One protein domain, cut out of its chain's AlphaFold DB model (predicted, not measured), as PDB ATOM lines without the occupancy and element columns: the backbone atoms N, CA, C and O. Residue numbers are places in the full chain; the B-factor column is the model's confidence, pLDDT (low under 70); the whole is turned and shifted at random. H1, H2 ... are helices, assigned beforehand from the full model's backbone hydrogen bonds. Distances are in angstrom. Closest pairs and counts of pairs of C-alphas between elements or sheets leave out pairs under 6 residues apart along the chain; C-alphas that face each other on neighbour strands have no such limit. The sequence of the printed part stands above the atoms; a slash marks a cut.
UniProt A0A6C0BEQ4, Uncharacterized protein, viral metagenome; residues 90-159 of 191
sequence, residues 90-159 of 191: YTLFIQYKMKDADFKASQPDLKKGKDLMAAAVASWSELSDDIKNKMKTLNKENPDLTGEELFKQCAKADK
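What this domain is: This is residues 90 to 159 of the 191 residues of an uncharacterized protein of viral metagenome (UniProt A0A6C0BEQ4). The long helix H3 makes one side of this domain and the crossed pair H4 and H5 the other, with the short helix H1 in the middle, bridging H3 and H5. The little helix H2 sits near H3, and the link after it folds back to H3 at the end of the domain away from H4 and H5. The printed part has 70 residues with five named helices, H1 to H5 in chain order, and no named strand; the class is all helix. It is compact, with a radius of gyration of the C-alphas of 12.3 A, and spans 36 by 24 by 17 A.

Where its parts are: H3, residues 113 to 125, measures 18.6 A and begins at C-alpha 113 (69.481, 95.854, 125.082). H4, residues 129 to 141, measures 18.2 A, and H5, residues 147 to 159, 19.2 A, ending at C-alpha 159 (49.574, 72.207, 132.914). H1, residues 90 to 97, measures 10.7 A from C-alpha 90 (54.861, 88.267, 119.159). H2 is residues 101 to 105, 6.0 A.

How they stand to each other: The helix packing is mostly crossed. H3 touches H1 at a steep tilt of 62 degrees, opposite ways; the closest C-alphas, of Ala 120 and Ile 94, are 5.6 A apart. H5 touches H1 with residues 147 to 151 alone, about perpendicular at 89 degrees; the closest C-alphas are those of Leu 92 and Gly 147, 4.3 A. H5 touches H4 with residues 150 to 155 alone, at a steep tilt of 50 degrees, opposite ways; the closest C-alphas, of Met 135 and Leu 150, are 5.7 A apart. H2 is close to H3 but not clearly touching, 7.6 A between the closest C-alphas, of Lys 104 and Leu 116. H3 and H5 are apart. Every O i to N i+4 pair is within hydrogen-bond range in H1, H2, H3 and H4, and 6 of 9 in H5.

The domain as a whole: The C-alphas of Asp 109 and Glu 141, the two farthest apart, are 37.5 A apart. The printed part has no cut and no long link. Mean pLDDT of the printed part is 80.1; residues 108, 111 and 155 to 159 are under 70.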
ATOM      1  N   TYR A  90      53.402  88.346 119.145       87.25
ATOM      2  CA  TYR A  90      54.861  88.267 119.159       87.25
ATOM      3  C   TYR A  90      55.477  89.529 119.771       87.25
ATOM      4  O   TYR A  90      56.219  89.460 120.745       87.25
ATOM      5  N   THR A  91      55.111  90.707 119.263       85.88
ATOM      6  CA  THR A  91      55.632  91.988 119.763       85.88
ATOM      7  C   THR A  91      55.317  92.194 121.247       85.88
ATOM      8  O   THR A  91      56.160  92.700 121.987       85.88
ATOM      9  N   LEU A  92      54.118  91.809 121.688       87.75
ATOM     10  CA  LEU A  92      53.707  91.896 123.086       87.75
ATOM     11  C   LEU A  92      54.505  90.935 123.970       87.75
ATOM     12  O   LEU A  92      54.960  91.345 125.036       87.75
ATOM     13  N   PHE A  93      54.738  89.701 123.520       87.88
ATOM     14  CA  PHE A  93      55.557  88.730 124.242       87.88
ATOM     15  C   PHE A  93      57.009  89.194 124.401       87.88
ATOM     16  O   PHE A  93      57.542  89.170 125.509       87.88
ATOM     17  N   ILE A  94      57.632  89.686 123.327       88.50
ATOM     18  CA  ILE A  94      59.001  90.215 123.384       88.50
ATOM     19  C   ILE A  94      59.074  91.413 124.338       88.50
ATOM     20  O   ILE A  94      59.978  91.487 125.166       88.50
ATOM     21  N   GLN A  95      58.094  92.323 124.295       87.50
ATOM     22  CA  GLN A  95      58.022  93.449 125.234       87.50
ATOM     23  C   GLN A  95      57.852  93.003 126.686       87.50
ATOM     24  O   GLN A  95      58.427  93.633 127.572       87.50
ATOM     25  N   TYR A  96      57.081  91.944 126.928       88.44
ATOM     26  CA  TYR A  96      56.954  91.334 128.247       88.44
ATOM     27  C   TYR A  96      58.304  90.782 128.718       88.44
ATOM     28  O   TYR A  96      58.798  91.224 129.750       88.44
ATOM     29  N   LYS A  97      58.969  89.929 127.931       85.50
ATOM     30  CA  LYS A  97      60.287  89.368 128.279       85.50
ATOM     31  C   LYS A  97      61.346  90.440 128.519       85.50
ATOM     32  O   LYS A  97      62.076  90.386 129.498       85.50
ATOM     33  N   MET A  98      61.370  91.485 127.696       84.06
ATOM     34  CA  MET A  98      62.279  92.620 127.878       84.06
ATOM     35  C   MET A  98      61.967  93.493 129.105       84.06
ATOM     36  O   MET A  98      62.773  94.362 129.448       84.06
ATOM     37  N   LYS A  99      60.816  93.328 129.760       86.19
ATOM     38  CA  LYS A  99      60.447  94.021 131.006       86.19
ATOM     39  C   LYS A  99      60.486  93.109 132.230       86.19
ATOM     40  O   LYS A  99      60.594  93.625 133.336       86.19
ATOM     41  N   ASP A 100      60.438  91.801 132.019       84.75
ATOM     42  CA  ASP A 100      60.479  90.778 133.051       84.75
ATOM     43  C   ASP A 100      61.830  90.812 133.794       84.75
ATOM     44  O   ASP A 100      62.904  90.670 133.199       84.75
ATOM     45  N   ALA A 101      61.765  91.081 135.099       82.00
ATOM     46  CA  ALA A 101      62.936  91.188 135.960       82.00
ATOM     47  C   ALA A 101      63.621  89.831 136.152       82.00
ATOM     48  O   ALA A 101      64.849  89.780 136.165       82.00
ATOM     49  N   ASP A 102      62.850  88.743 136.210       82.62
ATOM     50  CA  ASP A 102      63.374  87.388 136.370       82.62
ATOM     51  C   ASP A 102      64.091  86.947 135.093       82.62
ATOM     52  O   ASP A 102      65.181  86.377 135.143       82.62
ATOM     53  N   PHE A 103      63.535  87.296 133.927       83.62
ATOM     54  CA  PHE A 103      64.197  87.053 132.646       83.62
ATOM     55  C   PHE A 103      65.538  87.792 132.553       83.62
ATOM     56  O   PHE A 103      66.550  87.194 132.189       83.62
ATOM     57  N   LYS A 104      65.582  89.071 132.940       82.88
ATOM     58  CA  LYS A 104      66.838  89.839 132.975       82.88
ATOM     59  C   LYS A 104      67.832  89.292 133.993       82.88
ATOM     60  O   LYS A 104      69.020  89.244 133.699       82.88
ATOM     61  N   ALA A 105      67.359  88.863 135.160       80.31
ATOM     62  CA  ALA A 105      68.199  88.263 136.191       80.31
ATOM     63  C   ALA A 105      68.775  86.907 135.754       80.31
ATOM     64  O   ALA A 105      69.904  86.588 136.111       80.31
ATOM     65  N   SER A 106      68.041  86.144 134.935       78.12
ATOM     66  CA  SER A 106      68.528  84.895 134.333       78.12
ATOM     67  C   SER A 106      69.571  85.100 133.226       78.12
ATOM     68  O   SER A 106      70.188  84.136 132.785       78.12
ATOM     69  N   GLN A 107      69.781  86.348 132.792       78.50
ATOM     70  CA  GLN A 107      70.719  86.743 131.740       78.50
ATOM     71  C   GLN A 107      71.697  87.827 132.250       78.50
ATOM     72  O   GLN A 107      71.774  88.912 131.663       78.50
ATOM     73  N   PRO A 108      72.442  87.582 133.349       68.19
ATOM     74  CA  PRO A 108      73.241  88.608 134.035       68.19
ATOM     75  C   PRO A 108      74.381  89.176 133.170       68.19
ATOM     76  O   PRO A 108      74.818  90.315 133.373       68.19
ATOM     77  N   ASP A 109      74.821  88.404 132.178       70.50
ATOM     78  CA  ASP A 109      75.896  88.767 131.255       70.50
ATOM     79  C   ASP A 109      75.394  89.611 130.068       70.50
ATOM     80  O   ASP A 109      76.162  90.356 129.452       70.50
ATOM     81  N   LEU A 110      74.086  89.589 129.781       71.00
ATOM     82  CA  LEU A 110      73.468  90.335 128.683       71.00
ATOM     83  C   LEU A 110      73.060  91.739 129.152       71.00
ATOM     84  O   LEU A 110      71.892  92.049 129.376       71.00
ATOM     85  N   LYS A 111      74.043  92.632 129.299       66.00
ATOM     86  CA  LYS A 111      73.807  94.031 129.723       66.00
ATOM     87  C   LYS A 111      73.359  94.953 128.583       66.00
ATOM     88  O   LYS A 111      72.893  96.065 128.832       66.00
ATOM     89  N   LYS A 112      73.503  94.522 127.325       76.12
ATOM     90  CA  LYS A 112      73.113  95.305 126.145       76.12
ATOM     91  C   LYS A 112      71.681  94.971 125.738       76.12
ATOM     92  O   LYS A 112      71.312  93.812 125.585       76.12
ATOM     93  N   GLY A 113      70.885  96.010 125.475       76.00
ATOM     94  CA  GLY A 113      69.481  95.854 125.082       76.00
ATOM     95  C   GLY A 113      69.266  95.030 123.806       76.00
ATOM     96  O   GLY A 113      68.233  94.382 123.681       76.00
ATOM     97  N   LYS A 114      70.245  95.011 122.888       80.00
ATOM     98  CA  LYS A 114      70.205  94.178 121.674       80.00
ATOM     99  C   LYS A 114      70.329  92.686 121.991       80.00
ATOM    100  O   LYS A 114      69.557  91.900 121.455       80.00
ATOM    101  N   ASP A 115      71.220  92.317 122.905       81.12
ATOM    102  CA  ASP A 115      71.465  90.912 123.245       81.12
ATOM    103  C   ASP A 115      70.308  90.345 124.084       81.12
ATOM    104  O   ASP A 115      69.850  89.229 123.853       81.12
ATOM    105  N   LEU A 116      69.727  91.165 124.968       80.31
ATOM    106  CA  LEU A 116      68.478  90.832 125.667       80.31
ATOM    107  C   LEU A 116      67.295  90.670 124.710       80.31
ATOM    108  O   LEU A 116      66.431  89.822 124.931       80.31
ATOM    109  N   MET A 117      67.236  91.482 123.652       84.62
ATOM    110  CA  MET A 117      66.211  91.343 122.625       84.62
ATOM    111  C   MET A 117      66.405  90.044 121.839       84.62
ATOM    112  O   MET A 117      65.433  89.325 121.645       84.62
ATOM    113  N   ALA A 118      67.638  89.701 121.457       84.62
ATOM    114  CA  ALA A 118      67.945  88.430 120.803       84.62
ATOM    115  C   ALA A 118      67.558  87.228 121.682       84.62
ATOM    116  O   ALA A 118      66.876  86.320 121.212       84.62
ATOM    117  N   ALA A 119      67.879  87.269 122.978       82.25
ATOM    118  CA  ALA A 119      67.462  86.245 123.935       82.25
ATOM    119  C   ALA A 119      65.930  86.170 124.085       82.25
ATOM    120  O   ALA A 119      65.356  85.085 124.178       82.25
ATOM    121  N   ALA A 120      65.233  87.311 124.072       85.12
ATOM    122  CA  ALA A 120      63.771  87.333 124.106       85.12
ATOM    123  C   ALA A 120      63.169  86.706 122.836       85.12
ATOM    124  O   ALA A 120      62.191  85.961 122.929       85.12
ATOM    125  N   VAL A 121      63.762  86.955 121.665       87.25
ATOM    126  CA  VAL A 121      63.359  86.325 120.397       87.25
ATOM    127  C   VAL A 121      63.600  84.817 120.438       87.25
ATOM    128  O   VAL A 121      62.689  84.063 120.096       87.25
ATOM    129  N   ALA A 122      64.754  84.375 120.942       84.31
ATOM    130  CA  ALA A 122      65.052  82.957 121.140       84.31
ATOM    131  C   ALA A 122      64.012  82.280 122.053       84.31
ATOM    132  O   ALA A 122      63.463  81.227 121.720       84.31
ATOM    133  N   SER A 123      63.620  82.950 123.142       83.56
ATOM    134  CA  SER A 123      62.590  82.433 124.048       83.56
ATOM    135  C   SER A 123      61.203  82.320 123.402       83.56
ATOM    136  O   SER A 123      60.388  81.513 123.839       83.56
ATOM    137  N   TRP A 124      60.909  83.110 122.361       84.88
ATOM    138  CA  TRP A 124      59.682  82.951 121.578       84.88
ATOM    139  C   TRP A 124      59.769  81.739 120.655       84.88
ATOM    140  O   TRP A 124      58.789  81.003 120.549       84.88
ATOM    141  N   SER A 125      60.909  81.508 119.993       82.38
ATOM    142  CA  SER A 125      61.095  80.324 119.140       82.38
ATOM    143  C   SER A 125      60.997  79.013 119.919       82.38
ATOM    144  O   SER A 125      60.417  78.068 119.390       82.38
ATOM    145  N   GLU A 126      61.459  78.992 121.171       83.31
ATOM    146  CA  GLU A 126      61.393  77.835 122.078       83.31
ATOM    147  C   GLU A 126      59.970  77.471 122.536       83.31
ATOM    148  O   GLU A 126      59.738  76.361 123.017       83.31
ATOM    149  N   LEU A 127      58.994  78.379 122.399       82.88
ATOM    150  CA  LEU A 127      57.599  78.045 122.687       82.88
ATOM    151  C   LEU A 127      57.079  77.015 121.682       82.88
ATOM    152  O   LEU A 127      57.379  77.087 120.490       82.88
ATOM    153  N   SER A 128      56.221  76.105 122.146       85.44
ATOM    154  CA  SER A 128      55.497  75.213 121.243       85.44
ATOM    155  C   SER A 128      54.591  76.013 120.308       85.44
ATOM    156  O   SER A 128      54.071  77.082 120.660       85.44
ATOM    157  N   ASP A 129      54.368  75.485 119.108       82.25
ATOM    158  CA  ASP A 129      53.494  76.134 118.132       82.25
ATOM    159  C   ASP A 129      52.050  76.244 118.636       82.25
ATOM    160  O   ASP A 129      51.376  77.231 118.343       82.25
ATOM    161  N   ASP A 130      51.615  75.329 119.504       81.94
ATOM    162  CA  ASP A 130      50.330  75.404 120.202       81.94
ATOM    163  C   ASP A 130      50.219  76.640 121.099       81.94
ATOM    164  O   ASP A 130      49.202  77.339 121.074       81.94
ATOM    165  N   ILE A 131      51.263  76.958 121.870       81.62
ATOM    166  CA  ILE A 131      51.295  78.161 122.710       81.62
ATOM    167  C   ILE A 131      51.321  79.410 121.826       81.62
ATOM    168  O   ILE A 131      50.547  80.342 122.062       81.62
ATOM    169  N   LYS A 132      52.144  79.422 120.770       84.12
ATOM    170  CA  LYS A 132      52.211  80.549 119.824       84.12
ATOM    171  C   LYS A 132      50.857  80.793 119.153       84.12
ATOM    172  O   LYS A 132      50.431  81.943 119.028       84.12
ATOM    173  N   ASN A 133      50.164  79.734 118.741       84.56
ATOM    174  CA  ASN A 133      48.858  79.815 118.092       84.56
ATOM    175  C   ASN A 133      47.767  80.261 119.069       84.56
ATOM    176  O   ASN A 133      47.010  81.174 118.739       84.56
ATOM    177  N   LYS A 134      47.745  79.734 120.299       83.94
ATOM    178  CA  LYS A 134      46.833  80.208 121.355       83.94
ATOM    179  C   LYS A 134      47.050  81.687 121.673       83.94
ATOM    180  O   LYS A 134      46.076  82.431 121.742       83.94
ATOM    181  N   MET A 135      48.299  82.146 121.782       82.56
ATOM    182  CA  MET A 135      48.602  83.565 122.011       82.56
ATOM    183  C   MET A 135      48.147  84.447 120.843       82.56
ATOM    184  O   MET A 135      47.614  85.533 121.066       82.56
ATOM    185  N   LYS A 136      48.321  83.995 119.594       85.62
ATOM    186  CA  LYS A 136      47.816  84.712 118.410       85.62
ATOM    187  C   LYS A 136      46.289  84.814 118.422       85.62
ATOM    188  O   LYS A 136      45.772  85.884 118.105       85.62
ATOM    189  N   THR A 137      45.587  83.741 118.776       84.12
ATOM    190  CA  THR A 137      44.119  83.711 118.860       84.12
ATOM    191  C   THR A 137      43.611  84.609 119.983       84.12
ATOM    192  O   THR A 137      42.818  85.510 119.722       84.12
ATOM    193  N   LEU A 138      44.163  84.484 121.192       83.19
ATOM    194  CA  LEU A 138      43.795  85.327 122.333       83.19
ATOM    195  C   LEU A 138      44.061  86.812 122.080       83.19
ATOM    196  O   LEU A 138      43.256  87.643 122.474       83.19
ATOM    197  N   ASN A 139      45.140  87.162 121.374       85.06
ATOM    198  CA  ASN A 139      45.423  88.553 121.007       85.06
ATOM    199  C   ASN A 139      44.460  89.103 119.938       85.06
ATOM    200  O   ASN A 139      44.262  90.312 119.839       85.06
ATOM    201  N   LYS A 140      43.877  88.232 119.102       81.81
ATOM    202  CA  LYS A 140      42.823  88.629 118.153       81.81
ATOM    203  C   LYS A 140      41.490  88.848 118.866       81.81
ATOM    204  O   LYS A 140      40.774  89.780 118.513       81.81
ATOM    205  N   GLU A 141      41.179  88.005 119.846       80.94
ATOM    206  CA  GLU A 141      39.940  88.065 120.631       80.94
ATOM    207  C   GLU A 141      39.966  89.196 121.667       80.94
ATOM    208  O   GLU A 141      38.980  89.908 121.825       80.94
ATOM    209  N   ASN A 142      41.115  89.413 122.309       81.12
ATOM    210  CA  ASN A 142      41.318  90.378 123.385       81.12
ATOM    211  C   ASN A 142      42.566  91.240 123.100       81.12
ATOM    212  O   ASN A 142      43.642  90.994 123.649       81.12
ATOM    213  N   PRO A 143      42.450  92.259 122.229       77.44
ATOM    214  CA  PRO A 143      43.583  93.068 121.770       77.44
ATOM    215  C   PRO A 143      44.173  94.004 122.837       77.44
ATOM    216  O   PRO A 143      45.210  94.618 122.588       77.44
ATOM    217  N   ASP A 144      43.507  94.136 123.985       79.69
ATOM    218  CA  ASP A 144      43.933  94.985 125.103       79.69
ATOM    219  C   ASP A 144      44.801  94.228 126.123       79.69
ATOM    220  O   ASP A 144      45.376  94.846 127.018       79.69
ATOM    221  N   LEU A 145      44.925  92.901 125.981       79.38
ATOM    222  CA  LEU A 145      45.758  92.098 126.868       79.38
ATOM    223  C   LEU A 145      47.238  92.427 126.689       79.38
ATOM    224  O   LEU A 145      47.767  92.575 125.584       79.38
ATOM    225  N   THR A 146      47.938  92.472 127.812       83.81
ATOM    226  CA  THR A 146      49.390  92.602 127.839       83.81
ATOM    227  C   THR A 146      50.067  91.290 127.428       83.81
ATOM    228  O   THR A 146      49.499  90.201 127.523       83.81
ATOM    229  N   GLY A 147      51.331  91.368 126.995       81.50
ATOM    230  CA  GLY A 147      52.109  90.175 126.636       81.50
ATOM    231  C   GLY A 147      52.254  89.164 127.776       81.50
ATOM    232  O   GLY A 147      52.303  87.961 127.528       81.50
ATOM    233  N   GLU A 148      52.268  89.651 129.018       84.56
ATOM    234  CA  GLU A 148      52.313  88.827 130.224       84.56
ATOM    235  C   GLU A 148      51.006  88.053 130.431       84.56
ATOM    236  O   GLU A 148      51.031  86.848 130.682       84.56
ATOM    237  N   GLU A 149      49.858  88.718 130.290       84.62
ATOM    238  CA  GLU A 149      48.541  88.093 130.438       84.62
ATOM    239  C   GLU A 149      48.290  87.058 129.345       84.62
ATOM    240  O   GLU A 149      47.856  85.946 129.653       84.62
ATOM    241  N   LEU A 150      48.639  87.382 128.095       83.81
ATOM    242  CA  LEU A 150      48.572  86.443 126.973       83.81
ATOM    243  C   LEU A 150      49.394  85.184 127.268       83.81
ATOM    244  O   LEU A 150      48.896  84.067 127.134       83.81
ATOM    245  N   PHE A 151      50.637  85.355 127.724       82.88
ATOM    246  CA  PHE A 151      51.514  84.226 128.014       82.88
ATOM    247  C   PHE A 151      51.024  83.402 129.212       82.88
ATOM    248  O   PHE A 151      50.952  82.176 129.128       82.88
ATOM    249  N   LYS A 152      50.621  84.046 130.315       82.56
ATOM    250  CA  LYS A 152      50.121  83.361 131.520       82.56
ATOM    251  C   LYS A 152      48.821  82.596 131.261       82.56
ATOM    252  O   LYS A 152      48.631  81.532 131.851       82.56
ATOM    253  N   GLN A 153      47.937  83.096 130.399       80.88
ATOM    254  CA  GLN A 153      46.706  82.390 130.023       80.88
ATOM    255  C   GLN A 153      46.996  81.153 129.161       80.88
ATOM    256  O   GLN A 153      46.385  80.107 129.376       80.88
ATOM    257  N   CYS A 154      47.986  81.216 128.267       76.94
ATOM    258  CA  CYS A 154      48.408  80.055 127.477       76.94
ATOM    259  C   CYS A 154      49.198  79.023 128.299       76.94
ATOM    260  O   CYS A 154      48.929  77.828 128.200       76.94
ATOM    261  N   ALA A 155      50.121  79.463 129.156       66.81
ATOM    262  CA  ALA A 155      50.968  78.583 129.965       66.81
ATOM    263  C   ALA A 155      50.191  77.820 131.058       66.81
ATOM    264  O   ALA A 155      50.600  76.736 131.476       66.81
ATOM    265  N   LYS A 156      49.047  78.349 131.520       57.22
ATOM    266  CA  LYS A 156      48.137  77.635 132.435       57.22
ATOM    267  C   LYS A 156      47.381  76.490 131.749       57.22
ATOM    268  O   LYS A 156      47.055  75.517 132.422       57.22
ATOM    269  N   ALA A 157      47.141  76.578 130.439       48.78
ATOM    270  CA  ALA A 157      46.471  75.526 129.673       48.78
ATOM    271  C   ALA A 157      47.377  74.309 129.409       48.78
ATOM    272  O   ALA A 157      46.874  73.207 129.236       48.78
ATOM    273  N   ASP A 158      48.701  74.486 129.440       46.72
ATOM    274  CA  ASP A 158      49.690  73.413 129.232       46.72
ATOM    275  C   ASP A 158      49.908  72.536 130.484       46.72
ATOM    276  O   ASP A 158      50.413  71.420 130.405       46.72
ATOM    277  N   LYS A 159      49.486  73.000 131.671       47.88
ATOM    278  CA  LYS A 159      49.574  72.207 132.914       47.88
ATOM    279  C   LYS A 159      48.490  71.133 133.047       47.88
ATOM    280  O   LYS A 159      48.547  70.362 134.001       47.88
TER     281      LYS A 159